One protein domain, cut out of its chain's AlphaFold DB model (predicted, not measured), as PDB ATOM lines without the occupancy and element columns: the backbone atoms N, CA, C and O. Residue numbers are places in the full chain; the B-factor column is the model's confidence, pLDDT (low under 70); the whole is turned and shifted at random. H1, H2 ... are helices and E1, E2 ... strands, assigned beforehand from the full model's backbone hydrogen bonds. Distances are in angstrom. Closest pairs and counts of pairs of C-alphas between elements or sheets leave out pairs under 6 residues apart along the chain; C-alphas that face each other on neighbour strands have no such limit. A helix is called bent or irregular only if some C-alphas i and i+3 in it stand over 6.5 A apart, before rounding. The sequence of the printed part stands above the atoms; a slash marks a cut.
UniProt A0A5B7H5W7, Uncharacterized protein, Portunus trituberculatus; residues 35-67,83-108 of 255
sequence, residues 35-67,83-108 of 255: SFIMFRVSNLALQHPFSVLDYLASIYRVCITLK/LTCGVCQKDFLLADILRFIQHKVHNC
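What this domain is: This is residues 35 to 67 and 83 to 108 of the 255 residues of an uncharacterized protein of Portunus trituberculatus (UniProt A0A5B7H5W7). Going along the printed part, you meet two separate lobes: first an open V made by H1 and H2, whose arms meet near the tight link between them, and then, across a cut, a folded-back strip of residues 83 to 93 that ends in E1 and leads straight into H3. H1 and H2 are apart from both E1 and H3. The printed part has 59 residues, with three named helices and one named strand in the order H1, H2, E1, H3; its class is mostly helix. It is only just compact, close to loose, with a radius of gyration of the C-alphas of 12.5 A, and spans 33 by 23 by 21 A.

Where its parts are: Find C-alpha 35 at (47.547, -46.779, -0.989); from there H1, residues 35 to 47, runs 18.9 A. H2, residues 52 to 65, begins at (33.443, -37.227, 4.131) and runs 19.2 A. Past the cut, E1 is residues 91 to 93. H3, residues 94 to 107, runs 17.9 A to C-alpha 107 at (25.177, -35.122, -16.788); it is irregular, with C-alphas 95 and 98 8.3 A apart.

How they stand to each other: H1 and H2 are close but not clearly touching; their closest C-alphas, of Ala 45 and Val 52, are 5.4 A apart. They run opposite ways at a shallow tilt of 31 degrees. E1 pairs with no named strand, but look at residues 83 to 84, which pair antiparallel with residues 91 to 92 of E1. The closest C-alphas of E1 and H3, of Phe 92 and Phe 100, are 6.2 A apart. Every O i to N i+4 pair is within hydrogen-bond range in H2, against 8 of 9 in H1 and 8 of 10 in H3.

The domain as a whole: The two C-alphas farthest apart, of Leu 46 and Gln 89, are 33.4 A apart. Residues 68 to 82 are not printed, and C-alphas 67 and 83 are 12.1 A apart across the cut. The links H1 to H2 and E1 to H3 are tight. Residues 35 to 40, in H1, and residues 46 to 51 stand free. The model's pLDDT is under 70 at residues 35 to 55 and 61 to 67.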
ATOM      1  N   SER A  35      46.904 -47.835  -1.772       58.81
ATOM      2  CA  SER A  35      47.547 -46.779  -0.989       58.81
ATOM      3  C   SER A  35      47.310 -45.405  -1.610       58.81
ATOM      4  O   SER A  35      47.053 -44.453  -0.881       58.81
ATOM      5  N   PHE A  36      47.301 -45.296  -2.941       57.94
ATOM      6  CA  PHE A  36      47.034 -44.035  -3.633       57.94
ATOM      7  C   PHE A  36      45.577 -43.580  -3.487       57.94
ATOM      8  O   PHE A  36      45.316 -42.410  -3.197       57.94
ATOM      9  N   ILE A  37      44.625 -44.509  -3.614       64.75
ATOM     10  CA  ILE A  37      43.198 -44.234  -3.412       64.75
ATOM     11  C   ILE A  37      42.942 -43.837  -1.954       64.75
ATOM     12  O   ILE A  37      42.314 -42.809  -1.704       64.75
ATOM     13  N   MET A  38      43.485 -44.580  -0.986       62.12
ATOM     14  CA  MET A  38      43.333 -44.258   0.437       62.12
ATOM     15  C   MET A  38      44.005 -42.925   0.794       62.12
ATOM     16  O   MET A  38      43.410 -42.128   1.511       62.12
ATOM     17  N   PHE A  39      45.179 -42.614   0.231       65.38
ATOM     18  CA  PHE A  39      45.867 -41.335   0.443       65.38
ATOM     19  C   PHE A  39      45.072 -40.144  -0.116       65.38
ATOM     20  O   PHE A  39      44.922 -39.123   0.557       65.38
ATOM     21  N   ARG A  40      44.499 -40.276  -1.320       58.91
ATOM     22  CA  ARG A  40      43.635 -39.250  -1.929       58.91
ATOM     23  C   ARG A  40      42.343 -39.050  -1.132       58.91
ATOM     24  O   ARG A  40      41.933 -37.910  -0.932       58.91
ATOM     25  N   VAL A  41      41.744 -40.133  -0.637       61.84
ATOM     26  CA  VAL A  41      40.541 -40.094   0.210       61.84
ATOM     27  C   VAL A  41      40.834 -39.433   1.561       61.84
ATOM     28  O   VAL A  41      40.062 -38.580   1.996       61.84
ATOM     29  N   SER A  42      41.968 -39.742   2.194       64.38
ATOM     30  CA  SER A  42      42.394 -39.093   3.440       64.38
ATOM     31  C   SER A  42      42.693 -37.602   3.265       64.38
ATOM     32  O   SER A  42      42.382 -36.813   4.153       64.38
ATOM     33  N   ASN A  43      43.249 -37.191   2.122       57.75
ATOM     34  CA  ASN A  43      43.556 -35.783   1.853       57.75
ATOM     35  C   ASN A  43      42.281 -34.955   1.578       57.75
ATOM     36  O   ASN A  43      42.121 -33.867   2.125       57.75
ATOM     37  N   LEU A  44      41.310 -35.513   0.841       56.53
ATOM     38  CA  LEU A  44      39.982 -34.898   0.672       56.53
ATOM     39  C   LEU A  44      39.215 -34.794   2.002       56.53
ATOM     40  O   LEU A  44      38.518 -33.808   2.246       56.53
ATOM     41  N   ALA A  45      39.365 -35.791   2.880       54.75
ATOM     42  CA  ALA A  45      38.703 -35.814   4.180       54.75
ATOM     43  C   ALA A  45      39.149 -34.677   5.116       54.75
ATOM     44  O   ALA A  45      38.359 -34.211   5.938       54.75
ATOM     45  N   LEU A  46      40.389 -34.201   4.966       57.00
ATOM     46  CA  LEU A  46      40.931 -33.089   5.748       57.00
ATOM     47  C   LEU A  46      40.383 -31.721   5.313       57.00
ATOM     48  O   LEU A  46      40.429 -30.780   6.101       57.00
ATOM     49  N   GLN A  47      39.843 -31.600   4.097       55.38
ATOM     50  CA  GLN A  47      39.339 -30.329   3.569       55.38
ATOM     51  C   GLN A  47      37.845 -30.092   3.856       55.38
ATOM     52  O   GLN A  47      37.438 -28.939   3.972       55.38
ATOM     53  N   HIS A  48      37.025 -31.139   4.037       45.84
ATOM     54  CA  HIS A  48      35.567 -30.988   4.212       45.84
ATOM     55  C   HIS A  48      34.932 -32.031   5.162       45.84
ATOM     56  O   HIS A  48      34.298 -32.980   4.687       45.84
ATOM     57  N   PRO A  49      34.998 -31.843   6.498       54.38
ATOM     58  CA  PRO A  49      34.697 -32.882   7.495       54.38
ATOM     59  C   PRO A  49      33.244 -33.390   7.501       54.38
ATOM     60  O   PRO A  49      33.000 -34.530   7.886       54.38
ATOM     61  N   PHE A  50      32.277 -32.592   7.038       51.53
ATOM     62  CA  PHE A  50      30.862 -32.991   7.013       51.53
ATOM     63  C   PHE A  50      30.451 -33.747   5.744       51.53
ATOM     64  O   PHE A  50      29.452 -34.451   5.758       51.53
ATOM     65  N   SER A  51      31.245 -33.665   4.672       62.09
ATOM     66  CA  SER A  51      30.972 -34.367   3.407       62.09
ATOM     67  C   SER A  51      31.653 -35.732   3.315       62.09
ATOM     68  O   SER A  51      31.312 -36.536   2.456       62.09
ATOM     69  N   VAL A  52      32.612 -36.017   4.204       59.31
ATOM     70  CA  VAL A  52      33.443 -37.227   4.131       59.31
ATOM     71  C   VAL A  52      32.621 -38.482   4.356       59.31
ATOM     72  O   VAL A  52      32.864 -39.473   3.689       59.31
ATOM     73  N   LEU A  53      31.646 -38.464   5.266       64.31
ATOM     74  CA  LEU A  53      30.812 -39.638   5.524       64.31
ATOM     75  C   LEU A  53      29.860 -39.925   4.364       64.31
ATOM     76  O   LEU A  53      29.732 -41.085   3.990       64.31
ATOM     77  N   ASP A  54      29.273 -38.901   3.742       67.25
ATOM     78  CA  ASP A  54      28.461 -39.072   2.532       67.25
ATOM     79  C   ASP A  54      29.315 -39.481   1.328       67.25
ATOM     80  O   ASP A  54      28.916 -40.329   0.529       67.25
ATOM     81  N   TYR A  55      30.529 -38.946   1.224       69.25
ATOM     82  CA  TYR A  55      31.485 -39.293   0.180       69.25
ATOM     83  C   TYR A  55      32.023 -40.717   0.353       69.25
ATOM     84  O   TYR A  55      32.041 -41.487  -0.602       69.25
ATOM     85  N   LEU A  56      32.380 -41.115   1.576       75.75
ATOM     86  CA  LEU A  56      32.767 -42.479   1.918       75.75
ATOM     87  C   LEU A  56      31.593 -43.433   1.760       75.75
ATOM     88  O   LEU A  56      31.803 -44.514   1.240       75.75
ATOM     89  N   ALA A  57      30.367 -43.060   2.129       71.25
ATOM     90  CA  ALA A  57      29.181 -43.878   1.891       71.25
ATOM     91  C   ALA A  57      28.878 -44.012   0.392       71.25
ATOM     92  O   ALA A  57      28.483 -45.087  -0.054       71.25
ATOM     93  N   SER A  58      29.113 -42.962  -0.396       70.44
ATOM     94  CA  SER A  58      29.003 -42.983  -1.857       70.44
ATOM     95  C   SER A  58      30.069 -43.885  -2.480       70.44
ATOM     96  O   SER A  58      29.730 -44.760  -3.272       70.44
ATOM     97  N   ILE A  59      31.331 -43.766  -2.052       71.75
ATOM     98  CA  ILE A  59      32.425 -44.654  -2.464       71.75
ATOM     99  C   ILE A  59      32.136 -46.085  -2.029       71.75
ATOM    100  O   ILE A  59      32.284 -46.994  -2.828       71.75
ATOM    101  N   TYR A  60      31.691 -46.309  -0.796       71.81
ATOM    102  CA  TYR A  60      31.409 -47.641  -0.272       71.81
ATOM    103  C   TYR A  60      30.227 -48.270  -1.007       71.81
ATOM    104  O   TYR A  60      30.292 -49.441  -1.357       71.81
ATOM    105  N   ARG A  61      29.186 -47.494  -1.339       66.75
ATOM    106  CA  ARG A  61      28.093 -47.950  -2.206       66.75
ATOM    107  C   ARG A  61      28.587 -48.285  -3.601       66.75
ATOM    108  O   ARG A  61      28.256 -49.363  -4.069       66.75
ATOM    109  N   VAL A  62      29.402 -47.425  -4.216       63.66
ATOM    110  CA  VAL A  62      30.019 -47.678  -5.527       63.66
ATOM    111  C   VAL A  62      30.865 -48.954  -5.470       63.66
ATOM    112  O   VAL A  62      30.623 -49.863  -6.251       63.66
ATOM    113  N   CYS A  63      31.748 -49.100  -4.484       60.75
ATOM    114  CA  CYS A  63      32.586 -50.280  -4.270       60.75
ATOM    115  C   CYS A  63      31.780 -51.557  -3.975       60.75
ATOM    116  O   CYS A  63      32.181 -52.634  -4.406       60.75
ATOM    117  N   ILE A  64      30.647 -51.462  -3.267       61.06
ATOM    118  CA  ILE A  64      29.741 -52.599  -3.041       61.06
ATOM    119  C   ILE A  64      29.013 -52.974  -4.337       61.06
ATOM    120  O   ILE A  64      28.946 -54.158  -4.657       61.06
ATOM    121  N   THR A  65      28.510 -52.009  -5.116       53.38
ATOM    122  CA  THR A  65      27.893 -52.295  -6.428       53.38
ATOM    123  C   THR A  65      28.897 -52.799  -7.459       53.38
ATOM    124  O   THR A  65      28.525 -53.556  -8.346       53.38
ATOM    125  N   LEU A  66      30.177 -52.455  -7.310       53.25
ATOM    126  CA  LEU A  66      31.266 -52.977  -8.131       53.25
ATOM    127  C   LEU A  66      31.747 -54.363  -7.667       53.25
ATOM    128  O   LEU A  66      32.632 -54.929  -8.294       53.25
ATOM    129  N   LYS A  67      31.175 -54.969  -6.611       44.06
ATOM    130  CA  LYS A  67      31.585 -56.287  -6.082       44.06
ATOM    131  C   LYS A  67      31.071 -57.485  -6.902       44.06
ATOM    132  O   LYS A  67      30.838 -58.551  -6.336       44.06
ATOM    133  N   LEU A  83      33.354 -49.482 -16.705       90.75
ATOM    134  CA  LEU A  83      32.426 -48.962 -15.712       90.75
ATOM    135  C   LEU A  83      31.105 -48.587 -16.390       90.75
ATOM    136  O   LEU A  83      31.057 -47.664 -17.198       90.75
ATOM    137  N   THR A  84      30.012 -49.233 -16.001       90.75
ATOM    138  CA  THR A  84      28.674 -48.916 -16.517       90.75
ATOM    139  C   THR A  84      27.908 -48.043 -15.523       90.75
ATOM    140  O   THR A  84      27.844 -48.320 -14.320       90.75
ATOM    141  N   CYS A  85      27.311 -46.952 -15.998       90.88
ATOM    142  CA  CYS A  85      26.489 -46.084 -15.164       90.88
ATOM    143  C   CYS A  85      25.119 -46.727 -14.932       90.88
ATOM    144  O   CYS A  85      24.291 -46.725 -15.828       90.88
ATOM    145  N   GLY A  86      24.826 -47.201 -13.720       86.50
ATOM    146  CA  GLY A  86      23.572 -47.922 -13.439       86.50
ATOM    147  C   GLY A  86      22.262 -47.138 -13.631       86.50
ATOM    148  O   GLY A  86      21.192 -47.719 -13.488       86.50
ATOM    149  N   VAL A  87      22.319 -45.833 -13.918       85.75
ATOM    150  CA  VAL A  87      21.135 -45.006 -14.211       85.75
ATOM    151  C   VAL A  87      20.838 -44.988 -15.708       85.75
ATOM    152  O   VAL A  87      19.702 -45.209 -16.109       85.75
ATOM    153  N   CYS A  88      21.849 -44.722 -16.537       89.75
ATOM    154  CA  CYS A  88      21.691 -44.606 -17.988       89.75
ATOM    155  C   CYS A  88      22.230 -45.798 -18.778       89.75
ATOM    156  O   CYS A  88      22.142 -45.807 -20.000       89.75
ATOM    157  N   GLN A  89      22.811 -46.773 -18.081       91.31
ATOM    158  CA  GLN A  89      23.504 -47.939 -18.623       91.31
ATOM    159  C   GLN A  89      24.611 -47.597 -19.631       91.31
ATOM    160  O   GLN A  89      24.976 -48.432 -20.448       91.31
ATOM    161  N   LYS A  90      25.168 -46.379 -19.575       87.94
ATOM    162  CA  LYS A  90      26.278 -45.968 -20.440       87.94
ATOM    163  C   LYS A  90      27.598 -46.538 -19.932       87.94
ATOM    164  O   LYS A  90      27.890 -46.423 -18.739       87.94
ATOM    165  N   ASP A  91      28.379 -47.087 -20.852       90.44
ATOM    166  CA  ASP A  91      29.690 -47.674 -20.596       90.44
ATOM    167  C   ASP A  91      30.810 -46.630 -20.663       90.44
ATOM    168  O   ASP A  91      30.808 -45.719 -21.494       90.44
ATOM    169  N   PHE A  92      31.775 -46.764 -19.759       91.88
ATOM    170  CA  PHE A  92      32.951 -45.912 -19.645       91.88
ATOM    171  C   PHE A  92      34.169 -46.786 -19.394       91.88
ATOM    172  O   PHE A  92      34.121 -47.673 -18.554       91.88
ATOM    173  N   LEU A  93      35.287 -46.523 -20.059       91.88
ATOM    174  CA  LEU A  93      36.533 -47.209 -19.726       91.88
ATOM    175  C   LEU A  93      36.994 -46.805 -18.318       91.88
ATOM    176  O   LEU A  93      36.858 -45.646 -17.923       91.88
ATOM    177  N   LEU A  94      37.585 -47.732 -17.567       87.00
ATOM    178  CA  LEU A  94      38.148 -47.471 -16.241       87.00
ATOM    179  C   LEU A  94      39.272 -46.429 -16.312       87.00
ATOM    180  O   LEU A  94      39.403 -45.608 -15.404       87.00
ATOM    181  N   ALA A  95      40.013 -46.397 -17.425       87.94
ATOM    182  CA  ALA A  95      40.988 -45.348 -17.734       87.94
ATOM    183  C   ALA A  95      40.363 -43.934 -17.730       87.94
ATOM    184  O   ALA A  95      41.012 -42.963 -17.351       87.94
ATOM    185  N   ASP A  96      39.075 -43.832 -18.060       91.19
ATOM    186  CA  ASP A  96      38.297 -42.597 -18.146       91.19
ATOM    187  C   ASP A  96      37.416 -42.362 -16.897       91.19
ATOM    188  O   ASP A  96      36.353 -41.734 -16.967       91.19
ATOM    189  N   ILE A  97      37.855 -42.811 -15.714       91.62
ATOM    190  CA  ILE A  97      37.093 -42.683 -14.455       91.62
ATOM    191  C   ILE A  97      36.643 -41.244 -14.147       91.62
ATOM    192  O   ILE A  97      35.563 -41.027 -13.594       91.62
ATOM    193  N   LEU A  98      37.424 -40.236 -14.540       93.56
ATOM    194  CA  LEU A  98      37.046 -38.834 -14.353       93.56
ATOM    195  C   LEU A  98      35.821 -38.455 -15.195       93.56
ATOM    196  O   LEU A  98      34.945 -37.743 -14.699       93.56
ATOM    197  N   ARG A  99      35.708 -38.976 -16.426       91.62
ATOM    198  CA  ARG A  99      34.517 -38.789 -17.270       91.62
ATOM    199  C   ARG A  99      33.307 -39.507 -16.680       91.62
ATOM    200  O   ARG A  99      32.220 -38.936 -16.683       91.62
ATOM    201  N   PHE A 100      33.492 -40.699 -16.109       93.00
ATOM    202  CA  PHE A 100      32.424 -41.419 -15.404       93.00
ATOM    203  C   PHE A 100      31.882 -40.617 -14.207       93.00
ATOM    204  O   PHE A 100      30.668 -40.473 -14.046       93.00
ATOM    205  N   ILE A 101      32.766 -40.032 -13.391       92.12
ATOM    206  CA  ILE A 101      32.371 -39.198 -12.244       92.12
ATOM    207  C   ILE A 101      31.637 -37.940 -12.718       92.12
ATOM    208  O   ILE A 101      30.556 -37.638 -12.214       92.12
ATOM    209  N   GLN A 102      32.181 -37.227 -13.706       93.06
ATOM    210  CA  GLN A 102      31.538 -36.032 -14.264       93.06
ATOM    211  C   GLN A 102      30.165 -36.349 -14.856       93.06
ATOM    212  O   GLN A 102      29.214 -35.589 -14.660       93.06
ATOM    213  N   HIS A 103      30.038 -37.490 -15.537       91.56
ATOM    214  CA  HIS A 103      28.759 -37.982 -16.015       91.56
ATOM    215  C   HIS A 103      27.789 -38.174 -14.848       91.56
ATOM    216  O   HIS A 103      26.723 -37.572 -14.849       91.56
ATOM    217  N   LYS A 104      28.173 -38.923 -13.810       88.25
ATOM    218  CA  LYS A 104      27.298 -39.218 -12.667       88.25
ATOM    219  C   LYS A 104      26.886 -37.979 -11.861       88.25
ATOM    220  O   LYS A 104      25.760 -37.934 -11.381       88.25
ATOM    221  N   VAL A 105      27.776 -36.999 -11.693       88.12
ATOM    222  CA  VAL A 105      27.521 -35.803 -10.867       88.12
ATOM    223  C   VAL A 105      26.721 -34.739 -11.620       88.12
ATOM    224  O   VAL A 105      25.849 -34.112 -11.026       88.12
ATOM    225  N   HIS A 106      27.005 -34.527 -12.907       81.94
ATOM    226  CA  HIS A 106      26.477 -33.367 -13.634       81.94
ATOM    227  C   HIS A 106      25.564 -33.710 -14.812       81.94
ATOM    228  O   HIS A 106      24.694 -32.911 -15.142       81.94
ATOM    229  N   ASN A 107      25.750 -34.863 -15.460       75.19
ATOM    230  CA  ASN A 107      25.177 -35.122 -16.788       75.19
ATOM    231  C   ASN A 107      24.360 -36.416 -16.886       75.19
ATOM    232  O   ASN A 107      23.886 -36.768 -17.965       75.19
ATOM    233  N   CYS A 108      24.189 -37.146 -15.786       83.69
ATOM    234  CA  CYS A 108      23.395 -38.360 -15.763       83.69
ATOM    235  C   CYS A 108      21.937 -37.994 -15.498       83.69
ATOM    236  O   CYS A 108      21.451 -38.048 -14.370       83.69
TER     237      CYS A 108